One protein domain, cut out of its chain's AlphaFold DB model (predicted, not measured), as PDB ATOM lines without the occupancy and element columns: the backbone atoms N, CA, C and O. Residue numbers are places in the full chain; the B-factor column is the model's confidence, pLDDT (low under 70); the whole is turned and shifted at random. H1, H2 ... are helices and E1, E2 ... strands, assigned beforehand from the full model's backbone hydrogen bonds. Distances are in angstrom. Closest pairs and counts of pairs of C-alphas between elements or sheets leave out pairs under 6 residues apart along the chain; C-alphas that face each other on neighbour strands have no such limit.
ATOM      1  N   ILE A   9     214.888 233.234 181.997       94.19
ATOM      2  CA  ILE A   9     214.659 232.288 183.088       94.19
ATOM      3  C   ILE A   9     213.161 232.260 183.401       94.19
ATOM      4  O   ILE A   9     212.533 233.308 183.539       94.19
ATOM      5  N   ILE A  10     212.591 231.062 183.487       94.75
ATOM      6  CA  ILE A  10     211.188 230.825 183.825       94.75
ATOM      7  C   ILE A  10     211.156 229.928 185.061       94.75
ATOM      8  O   ILE A  10     211.688 228.817 185.026       94.75
ATOM      9  N   SER A  11     210.533 230.402 186.142       94.69
ATOM     10  CA  SER A  11     210.237 229.534 187.283       94.69
ATOM     11  C   SER A  11     209.206 228.491 186.864       94.69
ATOM     12  O   SER A  11     208.249 228.789 186.145       94.69
ATOM     13  N   LYS A  12     209.431 227.253 187.293       94.69
ATOM     14  CA  LYS A  12     208.481 226.153 187.124       94.69
ATOM     15  C   LYS A  12     207.711 225.860 188.408       94.69
ATOM     16  O   LYS A  12     207.112 224.799 188.507       94.69
ATOM     17  N   PHE A  13     207.720 226.756 189.384       94.56
ATOM     18  CA  PHE A  13     206.965 226.556 190.607       94.56
ATOM     19  C   PHE A  13     205.458 226.571 190.372       94.56
ATOM     20  O   PHE A  13     204.942 227.421 189.648       94.56
ATOM     21  N   ALA A  14     204.764 225.629 191.005       94.56
ATOM     22  CA  ALA A  14     203.317 225.493 190.906       94.56
ATOM     23  C   ALA A  14     202.616 225.331 192.263       94.56
ATOM     24  O   ALA A  14     201.401 225.155 192.305       94.56
ATOM     25  N   GLY A  15     203.359 225.380 193.370       92.19
ATOM     26  CA  GLY A  15     202.814 225.257 194.717       92.19
ATOM     27  C   GLY A  15     203.712 224.445 195.638       92.19
ATOM     28  O   GLY A  15     204.629 223.746 195.199       92.19
ATOM     29  N   GLU A  16     203.426 224.515 196.932       91.19
ATOM     30  CA  GLU A  16     204.131 223.741 197.943       91.19
ATOM     31  C   GLU A  16     203.183 223.140 198.978       91.19
ATOM     32  O   GLU A  16     202.037 223.559 199.127       91.19
ATOM     33  N   ALA A  17     203.685 222.141 199.696       89.31
ATOM     34  CA  ALA A  17     203.034 221.572 200.861       89.31
ATOM     35  C   ALA A  17     204.069 221.297 201.954       89.31
ATOM     36  O   ALA A  17     205.164 220.798 201.681       89.31
ATOM     37  N   PHE A  18     203.700 221.566 203.202       85.00
ATOM     38  CA  PHE A  18     204.528 221.276 204.367       85.00
ATOM     39  C   PHE A  18     204.066 219.969 205.011       85.00
ATOM     40  O   PHE A  18     202.914 219.838 205.422       85.00
ATOM     41  N   GLY A  19     204.954 218.974 205.046       71.12
ATOM     42  CA  GLY A  19     204.707 217.713 205.737       71.12
ATOM     43  C   GLY A  19     204.940 217.824 207.245       71.12
ATOM     44  O   GLY A  19     205.608 218.740 207.719       71.12
ATOM     45  N   VAL A  20     204.447 216.834 207.990       66.00
ATOM     46  CA  VAL A  20     204.618 216.732 209.453       66.00
ATOM     47  C   VAL A  20     206.076 216.514 209.899       66.00
ATOM     48  O   VAL A  20     206.398 216.766 211.055       66.00
ATOM     49  N   ASP A  21     206.972 216.137 208.977       68.00
ATOM     50  CA  ASP A  21     208.344 215.688 209.273       68.00
ATOM     51  C   ASP A  21     209.449 216.655 208.787       68.00
ATOM     52  O   ASP A  21     210.506 216.216 208.335       68.00
ATOM     53  N   ASN A  22     209.231 217.977 208.822       75.81
ATOM     54  CA  ASN A  22     210.174 218.988 208.289       75.81
ATOM     55  C   ASN A  22     210.544 218.790 206.803       75.81
ATOM     56  O   ASN A  22     211.580 219.270 206.332       75.81
ATOM     57  N   VAL A  23     209.695 218.079 206.056       86.44
ATOM     58  CA  VAL A  23     209.831 217.915 204.611       86.44
ATOM     59  C   VAL A  23     208.939 218.936 203.925       86.44
ATOM     60  O   VAL A  23     207.712 218.886 204.034       86.44
ATOM     61  N   ARG A  24     209.565 219.839 203.177       90.25
ATOM     62  CA  ARG A  24     208.870 220.743 202.262       90.25
ATOM     63  C   ARG A  24     208.714 220.040 200.924       90.25
ATOM     64  O   ARG A  24     209.700 219.583 200.357       90.25
ATOM     65  N   THR A  25     207.498 219.957 200.406       92.25
ATOM     66  CA  THR A  25     207.240 219.453 199.054       92.25
ATOM     67  C   THR A  25     207.022 220.627 198.116       92.25
ATOM     68  O   THR A  25     206.163 221.455 198.381       92.25
ATOM     69  N   VAL A  26     207.779 220.685 197.027       93.81
ATOM     70  CA  VAL A  26     207.665 221.672 195.954       93.81
ATOM     71  C   VAL A  26     207.106 220.973 194.719       93.81
ATOM     72  O   VAL A  26     207.685 219.999 194.233       93.81
ATOM     73  N   PHE A  27     205.993 221.476 194.196       95.50
ATOM     74  CA  PHE A  27     205.387 220.992 192.964       95.50
ATOM     75  C   PHE A  27     205.905 221.789 191.767       95.50
ATOM     76  O   PHE A  27     205.918 223.023 191.773       95.50
ATOM     77  N   VAL A  28     206.350 221.070 190.739       96.88
ATOM     78  CA  VAL A  28     206.970 221.641 189.543       96.88
ATOM     79  C   VAL A  28     206.025 221.482 188.348       96.88
ATOM     80  O   VAL A  28     205.507 220.395 188.108       96.88
ATOM     81  N   SER A  29     205.841 222.557 187.579       95.81
ATOM     82  CA  SER A  29     204.913 222.757 186.451       95.81
ATOM     83  C   SER A  29     203.427 222.790 186.813       95.81
ATOM     84  O   SER A  29     202.737 223.699 186.363       95.81
ATOM     85  N   ALA A  30     202.951 221.874 187.652       95.31
ATOM     86  CA  ALA A  30     201.565 221.829 188.118       95.31
ATOM     87  C   ALA A  30     201.498 221.324 189.565       95.31
ATOM     88  O   ALA A  30     202.350 220.536 189.972       95.31
ATOM     89  N   SER A  31     200.495 221.748 190.339       92.81
ATOM     90  CA  SER A  31     200.262 221.268 191.713       92.81
ATOM     91  C   SER A  31     199.791 219.810 191.761       92.81
ATOM     92  O   SER A  31     200.055 219.104 192.731       92.81
ATOM     93  N   GLU A  32     199.148 219.338 190.693       89.50
ATOM     94  CA  GLU A  32     198.659 217.969 190.531       89.50
ATOM     95  C   GLU A  32     199.148 217.372 189.205       89.50
ATOM     96  O   GLU A  32     199.475 218.092 188.262       89.50
ATOM     97  N   ASP A  33     199.210 216.041 189.132       85.19
ATOM     98  CA  ASP A  33     199.559 215.314 187.910       85.19
ATOM     99  C   ASP A  33     198.338 214.553 187.404       85.19
ATOM    100  O   ASP A  33     197.824 213.663 188.082       85.19
ATOM    101  N   ASN A  34     197.894 214.871 186.191       84.50
ATOM    102  CA  ASN A  34     196.740 214.215 185.572       84.50
ATOM    103  C   ASN A  34     197.096 212.854 184.947       84.50
ATOM    104  O   ASN A  34     196.222 212.150 184.437       84.50
ATOM    105  N   VAL A  35     198.377 212.469 184.972       87.81
ATOM    106  CA  VAL A  35     198.874 211.201 184.432       87.81
ATOM    107  C   VAL A  35     199.301 210.286 185.574       87.81
ATOM    108  O   VAL A  35     200.249 210.577 186.300       87.81
ATOM    109  N   LYS A  36     198.642 209.129 185.702       88.00
ATOM    110  CA  LYS A  36     199.032 208.102 186.674       88.00
ATOM    111  C   LYS A  36     200.267 207.346 186.179       88.00
ATOM    112  O   LYS A  36     200.213 206.678 185.150       88.00
ATOM    113  N   ARG A  37     201.361 207.437 186.932       91.69
ATOM    114  CA  ARG A  37     202.659 206.809 186.647       91.69
ATOM    115  C   ARG A  37     203.447 206.617 187.939       91.69
ATOM    116  O   ARG A  37     203.184 207.312 188.918       91.69
ATOM    117  N   ASP A  38     204.391 205.684 187.924       95.56
ATOM    118  CA  ASP A  38     205.226 205.398 189.090       95.56
ATOM    119  C   ASP A  38     206.252 206.508 189.332       95.56
ATOM    120  O   ASP A  38     206.761 207.129 188.391       95.56
ATOM    121  N   ASP A  39     206.591 206.722 190.602       96.88
ATOM    122  CA  ASP A  39     207.625 207.669 191.002       96.88
ATOM    123  C   ASP A  39     209.023 207.085 190.775       96.88
ATOM    124  O   ASP A  39     209.306 205.932 191.106       96.88
ATOM    125  N   ARG A  40     209.941 207.913 190.270       97.94
ATOM    126  CA  ARG A  40     211.382 207.642 190.317       97.94
ATOM    127  C   ARG A  40     212.065 208.681 191.179       97.94
ATOM    128  O   ARG A  40     212.130 209.854 190.815       97.94
ATOM    129  N   VAL A  41     212.577 208.216 192.312       98.00
ATOM    130  CA  VAL A  41     213.146 209.065 193.357       98.00
ATOM    131  C   VAL A  41     214.665 209.141 193.216       98.00
ATOM    132  O   VAL A  41     215.338 208.116 193.120       98.00
ATOM    133  N   ILE A  42     215.202 210.358 193.243       97.75
ATOM    134  CA  ILE A  42     216.636 210.652 193.318       97.75
ATOM    135  C   ILE A  42     216.899 211.363 194.646       97.75
ATOM    136  O   ILE A  42     216.267 212.375 194.929       97.75
ATOM    137  N   LEU A  43     217.838 210.862 195.447       96.94
ATOM    138  CA  LEU A  43     218.284 211.508 196.684       96.94
ATOM    139  C   LEU A  43     219.625 212.208 196.444       96.94
ATOM    140  O   LEU A  43     220.593 211.564 196.041       96.94
ATOM    141  N   LEU A  44     219.684 213.514 196.697       95.38
ATOM    142  CA  LEU A  44     220.899 214.313 196.558       95.38
ATOM    143  C   LEU A  44     221.536 214.544 197.925       95.38
ATOM    144  O   LEU A  44     220.914 215.096 198.829       95.38
ATOM    145  N   ILE A  45     222.797 214.135 198.063       93.38
ATOM    146  CA  ILE A  45     223.602 214.282 199.281       93.38
ATOM    147  C   ILE A  45     224.984 214.795 198.887       93.38
ATOM    148  O   ILE A  45     225.556 214.371 197.884       93.38
ATOM    149  N   GLY A  46     225.537 215.703 199.687       92.44
ATOM    150  CA  GLY A  46     226.905 216.183 199.520       92.44
ATOM    151  C   GLY A  46     227.176 217.463 200.309       92.44
ATOM    152  O   GLY A  46     226.229 218.068 200.830       92.44
ATOM    153  N   PRO A  47     228.444 217.900 200.397       93.31
ATOM    154  CA  PRO A  47     228.809 219.130 201.093       93.31
ATOM    155  C   PRO A  47     228.057 220.371 200.590       93.31
ATOM    156  O   PRO A  47     227.478 220.396 199.497       93.31
ATOM    157  N   ALA A  48     228.031 221.419 201.407       89.88
ATOM    158  CA  ALA A  48     227.549 222.721 200.960       89.88
ATOM    159  C   ALA A  48     228.409 223.245 199.792       89.88
ATOM    160  O   ALA A  48     229.618 223.025 199.751       89.88
ATOM    161  N   GLY A  49     227.785 223.908 198.816       88.12
ATOM    162  CA  GLY A  49     228.497 224.502 197.677       88.12
ATOM    163  C   GLY A  49     228.922 223.537 196.561       88.12
ATOM    164  O   GLY A  49     229.514 223.985 195.587       88.12
ATOM    165  N   THR A  50     228.590 222.240 196.624       92.88
ATOM    166  CA  THR A  50     228.960 221.273 195.564       92.88
ATOM    167  C   THR A  50     228.010 221.238 194.362       92.88
ATOM    168  O   THR A  50     228.125 220.353 193.518       92.88
ATOM    169  N   GLY A  51     227.046 222.162 194.283       93.88
ATOM    170  CA  GLY A  51     226.164 222.301 193.117       93.88
ATOM    171  C   GLY A  51     224.921 221.404 193.096       93.88
ATOM    172  O   GLY A  51     224.377 221.173 192.020       93.88
ATOM    173  N   LYS A  52     224.431 220.918 194.248       94.62
ATOM    174  CA  LYS A  52     223.165 220.152 194.323       94.62
ATOM    175  C   LYS A  52     221.988 220.926 193.710       94.62
ATOM    176  O   LYS A  52     221.357 220.422 192.786       94.62
ATOM    177  N   SER A  53     221.783 222.180 194.118       92.62
ATOM    178  CA  SER A  53     220.759 223.078 193.558       92.62
ATOM    179  C   SER A  53     220.926 223.287 192.046       92.62
ATOM    180  O   SER A  53     219.969 223.198 191.282       92.62
ATOM    181  N   THR A  54     222.166 223.448 191.574       95.44
ATOM    182  CA  THR A  54     222.470 223.539 190.135       95.44
ATOM    183  C   THR A  54     222.086 222.264 189.381       95.44
ATOM    184  O   THR A  54     221.583 222.331 188.259       95.44
ATOM    185  N   PHE A  55     222.296 221.093 189.985       97.31
ATOM    186  CA  PHE A  55     221.905 219.818 189.393       97.31
ATOM    187  C   PHE A  55     220.380 219.654 189.322       97.31
ATOM    188  O   PHE A  55     219.871 219.155 188.320       97.31
ATOM    189  N   ILE A  56     219.640 220.146 190.319       97.25
ATOM    190  CA  ILE A  56     218.167 220.183 190.297       97.25
ATOM    191  C   ILE A  56     217.664 221.033 189.125       97.25
ATOM    192  O   ILE A  56     216.827 220.569 188.349       97.25
ATOM    193  N   ASP A  57     218.210 222.238 188.936       96.94
ATOM    194  CA  ASP A  57     217.861 223.091 187.792       96.94
ATOM    195  C   ASP A  57     218.227 222.420 186.456       96.94
ATOM    196  O   ASP A  57     217.460 222.480 185.492       96.94
ATOM    197  N   CYS A  58     219.363 221.719 186.386       96.69
ATOM    198  CA  CYS A  58     219.754 220.941 185.208       96.69
ATOM    199  C   CYS A  58     218.721 219.850 184.875       96.69
ATOM    200  O   CYS A  58     218.258 219.768 183.734       96.69
ATOM    201  N   LEU A  59     218.300 219.067 185.873       97.75
ATOM    202  CA  LEU A  59     217.270 218.040 185.714       97.75
ATOM    203  C   LEU A  59     215.915 218.643 185.332       97.75
ATOM    204  O   LEU A  59     215.244 218.104 184.459       97.75
ATOM    205  N   CYS A  60     215.544 219.795 185.894       97.69
ATOM    206  CA  CYS A  60     214.340 220.529 185.498       97.69
ATOM    207  C   CYS A  60     214.367 220.884 184.001       97.69
ATOM    208  O   CYS A  60     213.414 220.622 183.265       97.69
ATOM    209  N   ASN A  61     215.496 221.406 183.513       97.38
ATOM    210  CA  ASN A  61     215.680 221.701 182.092       97.38
ATOM    211  C   ASN A  61     215.592 220.443 181.219       97.38
ATOM    212  O   ASN A  61     214.948 220.481 180.170       97.38
ATOM    213  N   TYR A  62     216.181 219.333 181.664       96.44
ATOM    214  CA  TYR A  62     216.102 218.052 180.967       96.44
ATOM    215  C   TYR A  62     214.663 217.504 180.909       96.44
ATOM    216  O   TYR A  62     214.175 217.179 179.828       96.44
ATOM    217  N   TYR A  63     213.947 217.468 182.037       96.75
ATOM    218  CA  TYR A  63     212.595 216.901 182.134       96.75
ATOM    219  C   TYR A  63     211.537 217.672 181.336       96.75
ATOM    220  O   TYR A  63     210.598 217.061 180.826       96.75
ATOM    221  N   TYR A  64     211.703 218.989 181.178       96.81
ATOM    222  CA  TYR A  64     210.801 219.836 180.385       96.81
ATOM    223  C   TYR A  64     211.353 220.197 178.997       96.81
ATOM    224  O   TYR A  64     210.852 221.122 178.353       96.81
ATOM    225  N   GLY A  65     212.381 219.487 178.522       95.00
ATOM    226  CA  GLY A  65     212.845 219.572 177.136       95.00
ATOM    227  C   GLY A  65     213.435 220.927 176.736       95.00
ATOM    228  O   GLY A  65     213.293 221.346 175.584       95.00
ATOM    229  N   ALA A  66     214.086 221.638 177.661       95.44
ATOM    230  CA  ALA A  66     214.796 222.867 177.324       95.44
ATOM    231  C   ALA A  66     215.944 222.560 176.347       95.44
ATOM    232  O   ALA A  66     216.809 221.726 176.615       95.44
ATOM    233  N   LYS A  67     215.972 223.253 175.206       92.94
ATOM    234  CA  LYS A  67     217.020 223.066 174.195       92.94
ATOM    235  C   LYS A  67     218.353 223.647 174.671       92.94
ATOM    236  O   LYS A  67     218.379 224.698 175.313       92.94
ATOM    237  N   LEU A  68     219.470 223.001 174.335       86.56
ATOM    238  CA  LEU A  68     220.809 223.480 174.706       86.56
ATOM    239  C   LEU A  68     221.126 224.854 174.097       86.56
ATOM    240  O   LEU A  68     221.665 225.704 174.795       86.56
ATOM    241  N   ASP A  69     220.716 225.096 172.857       87.69
ATOM    242  CA  ASP A  69     220.817 226.368 172.127       87.69
ATOM    243  C   ASP A  69     219.586 227.280 172.318       87.69
ATOM    244  O   ASP A  69     219.455 228.330 171.686       87.69
ATOM    245  N   GLY A  70     218.656 226.876 173.186       89.06
ATOM    246  CA  GLY A  70     217.418 227.595 173.436       89.06
ATOM    247  C   GLY A  70     217.612 228.857 174.275       89.06
ATOM    248  O   GLY A  70     218.471 228.935 175.152       89.06
ATOM    249  N   LYS A  71     216.718 229.829 174.066       91.25
ATOM    250  CA  LYS A  71     216.650 231.073 174.849       91.25
ATOM    251  C   LYS A  71     215.859 230.945 176.155       91.25
ATOM    252  O   LYS A  71     215.652 231.950 176.821       91.25
ATOM    253  N   ILE A  72     215.369 229.756 176.503       94.56
ATOM    254  CA  ILE A  72     214.569 229.521 177.712       94.56
ATOM    255  C   ILE A  72     215.335 228.577 178.633       94.56
ATOM    256  O   ILE A  72     215.809 227.527 178.196       94.56
ATOM    257  N   ARG A  73     215.422 228.950 179.911       95.50
ATOM    258  CA  ARG A  73     215.921 228.100 180.992       95.50
ATOM    259  C   ARG A  73     214.883 228.008 182.093       95.50
ATOM    260  O   ARG A  73     214.295 229.018 182.470       95.50
ATOM    261  N   TYR A  74     214.677 226.806 182.611       96.06
ATOM    262  CA  TYR A  74     213.819 226.592 183.771       96.06
ATOM    263  C   TYR A  74     214.634 226.658 185.061       96.06
ATOM    264  O   TYR A  74     215.790 226.232 185.076       96.06
ATOM    265  N   LYS A  75     214.032 227.198 186.121       94.50
ATOM    266  CA  LYS A  75     214.608 227.257 187.468       94.50
ATOM    267  C   LYS A  75     213.580 226.789 188.497       94.50
ATOM    268  O   LYS A  75     212.382 226.991 188.291       94.50
ATOM    269  N   ILE A  76     214.054 226.117 189.542       94.56
ATOM    270  CA  ILE A  76     213.227 225.670 190.670       94.56
ATOM    271  C   ILE A  76     214.006 225.536 191.989       94.56
ATOM    272  O   ILE A  76     213.407 225.546 193.064       94.56
ATOM    273  N   ALA A  77     215.330 225.379 191.938       91.38
ATOM    274  CA  ALA A  77     216.119 225.213 193.150       91.38
ATOM    275  C   ALA A  77     216.209 226.516 193.967       91.38
ATOM    276  O   ALA A  77     216.206 227.617 193.406       91.38
ATOM    277  N   ASP A  78     216.315 226.367 195.291       83.56
ATOM    278  CA  ASP A  78     216.456 227.451 196.279       83.56
ATOM    279  C   ASP A  78     215.344 228.523 196.253       83.56
ATOM    280  O   ASP A  78     215.539 229.635 196.745       83.56
ATOM    281  N   GLU A  79     214.170 228.228 195.685       80.12
ATOM    282  CA  GLU A  79     213.054 229.173 195.708       80.12
ATOM    283  C   GLU A  79     212.487 229.317 197.131       80.12
ATOM    284  O   GLU A  79     212.130 228.333 197.791       80.12
ATOM    285  N   ILE A  80     212.421 230.563 197.600       76.94
ATOM    286  CA  ILE A  80     211.791 230.979 198.856       76.94
ATOM    287  C   ILE A  80     210.456 231.612 198.472       76.94
ATOM    288  O   ILE A  80     210.450 232.549 197.673       76.94
ATOM    289  N   PHE A  81     209.343 231.090 198.990       74.50
ATOM    290  CA  PHE A  81     208.013 231.582 198.604       74.50
ATOM    291  C   PHE A  81     207.528 232.679 199.538       74.50
ATOM    292  O   PHE A  81     207.124 233.744 199.080       74.50
ATOM    293  N   ASP A  82     207.624 232.435 200.838       77.88
ATOM    294  CA  ASP A  82     207.302 233.404 201.876       77.88
ATOM    295  C   ASP A  82     208.118 233.150 203.154       77.88
ATOM    296  O   ASP A  82     208.949 232.234 203.223       77.88
ATOM    297  N   ASP A  83     207.838 233.955 204.178       75.25
ATOM    298  CA  ASP A  83     208.471 233.898 205.499       75.25
ATOM    299  C   ASP A  83     208.193 232.585 206.260       75.25
ATOM    300  O   ASP A  83     208.808 232.329 207.296       75.25
ATOM    301  N   THR A  84     207.287 231.735 205.765       70.50
ATOM    302  CA  THR A  84     207.001 230.406 206.323       70.50
ATOM    303  C   THR A  84     207.888 229.311 205.729       70.50
ATOM    304  O   THR A  84     207.931 228.202 206.265       70.50
ATOM    305  N   THR A  85     208.655 229.621 204.675       70.75
ATOM    306  CA  THR A  85     209.586 228.681 204.042       70.75
ATOM    307  C   THR A  85     210.656 228.217 205.045       70.75
ATOM    308  O   THR A  85     211.468 229.026 205.503       70.75
ATOM    309  N   PRO A  86     210.753 226.913 205.364       69.75
ATOM    310  CA  PRO A  86     211.756 226.425 206.300       69.75
ATOM    311  C   PRO A  86     213.188 226.584 205.758       69.75
ATOM    312  O   PRO A  86     213.526 226.037 204.709       69.75
ATOM    313  N   MET A  87     214.069 227.246 206.520       63.69
ATOM    314  CA  MET A  87     215.494 227.423 206.170       63.69
ATOM    315  C   MET A  87     216.320 226.124 206.181       63.69
ATOM    316  O   MET A  87     217.383 226.064 205.569       63.69
ATOM    317  N   LYS A  88     215.874 225.087 206.903       62.34
ATOM    318  CA  LYS A  88     216.590 223.809 207.089       62.34
ATOM    319  C   LYS A  88     215.671 222.615 206.842       62.34
ATOM    320  O   LYS A  88     215.469 221.790 207.730       62.34
ATOM    321  N   ALA A  89     215.080 222.541 205.658       70.44
ATOM    322  CA  ALA A  89     214.226 221.419 205.290       70.44
ATOM    323  C   ALA A  89     214.921 220.475 204.312       70.44
ATOM    324  O   ALA A  89     215.680 220.891 203.439       70.44
ATOM    325  N   ILE A  90     214.601 219.191 204.447       88.88
ATOM    326  CA  ILE A  90     214.683 218.266 203.322       88.88
ATOM    327  C   ILE A  90     213.609 218.722 202.329       88.88
ATOM    328  O   ILE A  90     212.441 218.856 202.705       88.88
ATOM    329  N   ILE A  91     213.988 218.977 201.080       92.12
ATOM    330  CA  ILE A  91     213.051 219.450 200.058       92.12
ATOM    331  C   ILE A  91     212.752 218.310 199.094       92.12
ATOM    332  O   ILE A  91     213.651 217.714 198.511       92.12
ATOM    333  N   ARG A  92     211.472 218.007 198.904       94.44
ATOM    334  CA  ARG A  92     210.984 217.067 197.899       94.44
ATOM    335  C   ARG A  92     210.449 217.841 196.700       94.44
ATOM    336  O   ARG A  92     209.399 218.455 196.799       94.44
ATOM    337  N   TYR A  93     211.105 217.751 195.556       96.38
ATOM    338  CA  TYR A  93     210.604 218.276 194.289       96.38
ATOM    339  C   TYR A  93     209.809 217.196 193.560       96.38
ATOM    340  O   TYR A  93     210.340 216.114 193.311       96.38
ATOM    341  N   VAL A  94     208.560 217.483 193.202       96.94
ATOM    342  CA  VAL A  94     207.677 216.582 192.448       96.94
ATOM    343  C   VAL A  94     207.446 217.172 191.059       96.94
ATOM    344  O   VAL A  94     206.848 218.238 190.926       96.94
ATOM    345  N   PHE A  95     207.952 216.499 190.022       97.50
ATOM    346  CA  PHE A  95     207.908 216.992 188.643       97.50
ATOM    347  C   PHE A  95     206.672 216.472 187.905       97.50
ATOM    348  O   PHE A  95     206.672 215.350 187.394       97.50
ATOM    349  N   ASN A  96     205.632 217.302 187.839       96.94
ATOM    350  CA  ASN A  96     204.367 216.983 187.180       96.94
ATOM    351  C   ASN A  96     204.387 217.396 185.699       96.94
ATOM    352  O   ASN A  96     205.252 218.149 185.267       96.94
ATOM    353  N   GLU A  97     203.453 216.872 184.899       94.38
ATOM    354  CA  GLU A  97     203.319 217.199 183.464       94.38
ATOM    355  C   GLU A  97     204.596 217.008 182.614       94.38
ATOM    356  O   GLU A  97     204.767 217.620 181.558       94.38
ATOM    357  N   THR A  98     205.523 216.148 183.042       94.50
ATOM    358  CA  THR A  98     206.687 215.792 182.217       94.50
ATOM    359  C   THR A  98     206.295 214.736 181.184       94.50
ATOM    360  O   THR A  98     205.521 213.834 181.497       94.50
ATOM    361  N   ASN A  99     206.953 214.713 180.025       92.62
ATOM    362  CA  ASN A  99     206.737 213.688 178.987       92.62
ATOM    363  C   ASN A  99     207.464 212.348 179.254       92.62
ATOM    364  O   ASN A  99     207.735 211.586 178.327       92.62
ATOM    365  N   LEU A 100     207.838 212.066 180.506       93.69
ATOM    366  CA  LEU A 100     208.546 210.847 180.903       93.69
ATOM    367  C   LEU A 100     207.563 209.728 181.286       93.69
ATOM    368  O   LEU A 100     206.499 210.013 181.835       93.69
ATOM    369  N   PRO A 101     207.930 208.444 181.099       95.00
ATOM    370  CA  PRO A 101     207.073 207.307 181.462       95.00
ATOM    371  C   PRO A 101     206.960 207.071 182.982       95.00
ATOM    372  O   PRO A 101     206.366 206.093 183.421       95.00
ATOM    373  N   TYR A 102     207.560 207.942 183.789       95.75
ATOM    374  CA  TYR A 102     207.548 207.946 185.248       95.75
ATOM    375  C   TYR A 102     207.459 209.391 185.734       95.75
ATOM    376  O   TYR A 102     207.706 210.321 184.961       95.75
ATOM    377  N   ARG A 103     207.124 209.597 187.006       97.44
ATOM    378  CA  ARG A 103     207.162 210.915 187.642       97.44
ATOM    379  C   ARG A 103     208.501 211.102 188.357       97.44
ATOM    380  O   ARG A 103     208.802 210.353 189.288       97.44
ATOM    381  N   PRO A 104     209.352 212.048 187.926       98.00
ATOM    382  CA  PRO A 104     210.582 212.333 188.644       98.00
ATOM    383  C   PRO A 104     210.278 212.963 190.000       98.00
ATOM    384  O   PRO A 104     209.484 213.899 190.105       98.00
ATOM    385  N   VAL A 105     210.962 212.476 191.027       97.75
ATOM    386  CA  VAL A 105     210.953 213.061 192.364       97.75
ATOM    387  C   VAL A 105     212.397 213.247 192.803       97.75
ATOM    388  O   VAL A 105     213.196 212.316 192.722       97.75
ATOM    389  N   ILE A 106     212.750 214.442 193.266       97.75
ATOM    390  CA  ILE A 106     214.083 214.714 193.813       97.75
ATOM    391  C   ILE A 106     213.943 215.038 195.290       97.75
ATOM    392  O   ILE A 106     213.145 215.890 195.659       97.75
ATOM    393  N   ILE A 107     214.728 214.371 196.124       95.12
ATOM    394  CA  ILE A 107     214.889 214.697 197.534       95.12
ATOM    395  C   ILE A 107     216.229 215.413 197.675       95.12
ATOM    396  O   ILE A 107     217.284 214.799 197.521       95.12
ATOM    397  N   ASP A 108     216.177 216.711 197.938       92.81
ATOM    398  CA  ASP A 108     217.335 217.531 198.255       92.81
ATOM    399  C   ASP A 108     217.534 217.611 199.766       92.81
ATOM    400  O   ASP A 108     216.578 217.692 200.544       92.81
ATOM    401  N   THR A 109     218.794 217.568 200.178       90.56
ATOM    402  CA  THR A 109     219.181 217.573 201.585       90.56
ATOM    403  C   THR A 109     220.102 218.754 201.873       90.56
ATOM    404  O   THR A 109     220.902 219.140 201.009       90.56
TER     405      THR A 109
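AT A GLANCE: This is residues 9 to 109 of the 116 residues of the protein "RNA polymerase II-associated factor 1 homolog" of Syphacia muris (UniProt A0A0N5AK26). A strongly twisted wall of five strands has the single helix H1 over one face, along E6 and E7, while E5 of the short strand pair E1 and E5 packs beside the helix. The printed part has 101 residues with one named helix and seven named strands, in the order E1 E2 E3 E4 H1 E5 E6 E7. The large sheet, in the order E2 E3 E6 E7 E4, is mixed; E1 and E5 are parallel. The class is mixed, helices and strands, though under half of the residues are in named elements. The whole is compact, with a radius of gyration of the C-alphas of 13.3 A, and its spans are 35 by 32 by 25 A.

HOW THE PARTS SIT: E1, residues 9 to 11, runs on into E2, residues 13 to 18, at 39 degrees, and the two meet only through their link. E2 and E3, residues 23 to 28, form an antiparallel hairpin, with N 17 and O 25 within hydrogen-bond range at 2.9 A. E4, residues 39 to 44, is an edge strand, as is E2. H1, residues 52 to 63, and the large sheet make two layers, the helix on one face at a height over the sheet of 9.3 A. It lies over E6, residues 90 to 95, and E7, residues 103 to 108, and on the local plane stands at 3 degrees to E6, along the strands. In H1 every O i to N i+4 pair is within hydrogen-bond range. The closest C-alphas of H1 and E5, residues 72 to 75, are those of Asp 57 and Lys 75, 5.3 A apart. E5 is parallel to E1, with N 10 and O 73 at 2.8 A. E6 is parallel to E3, with N 26 and O 92 at 2.8 A. E6 and E7 form an antiparallel hairpin, with N 93 and O 106 at 2.8 A. E7 is parallel to E4, with N 42 and O 105 at 2.9 A.

IN THESE COORDINATES: E1 begins at C-alpha 9, (214.659, 232.288, 183.088). From first to last C-alpha, E2 measures 14.9 A, E3 and E4 15.8 A each, H1 16.5 A, E5 10.0 A, E6 16.2 A and E7 16.1 A. H1 begins at C-alpha 52, (223.165, 220.152, 194.323). E7 ends at C-alpha 108, (217.335, 217.531, 198.255).

THE WHOLE: The two C-alphas farthest apart, those of Val 20 and Asp 69, are 41.8 A apart. The printed part has no cut. The link from E5 to E6, residues 76 to 89, is long. The mean pLDDT of the printed part is 90.4; residues 20 to 21 and 86 to 88 are under 70.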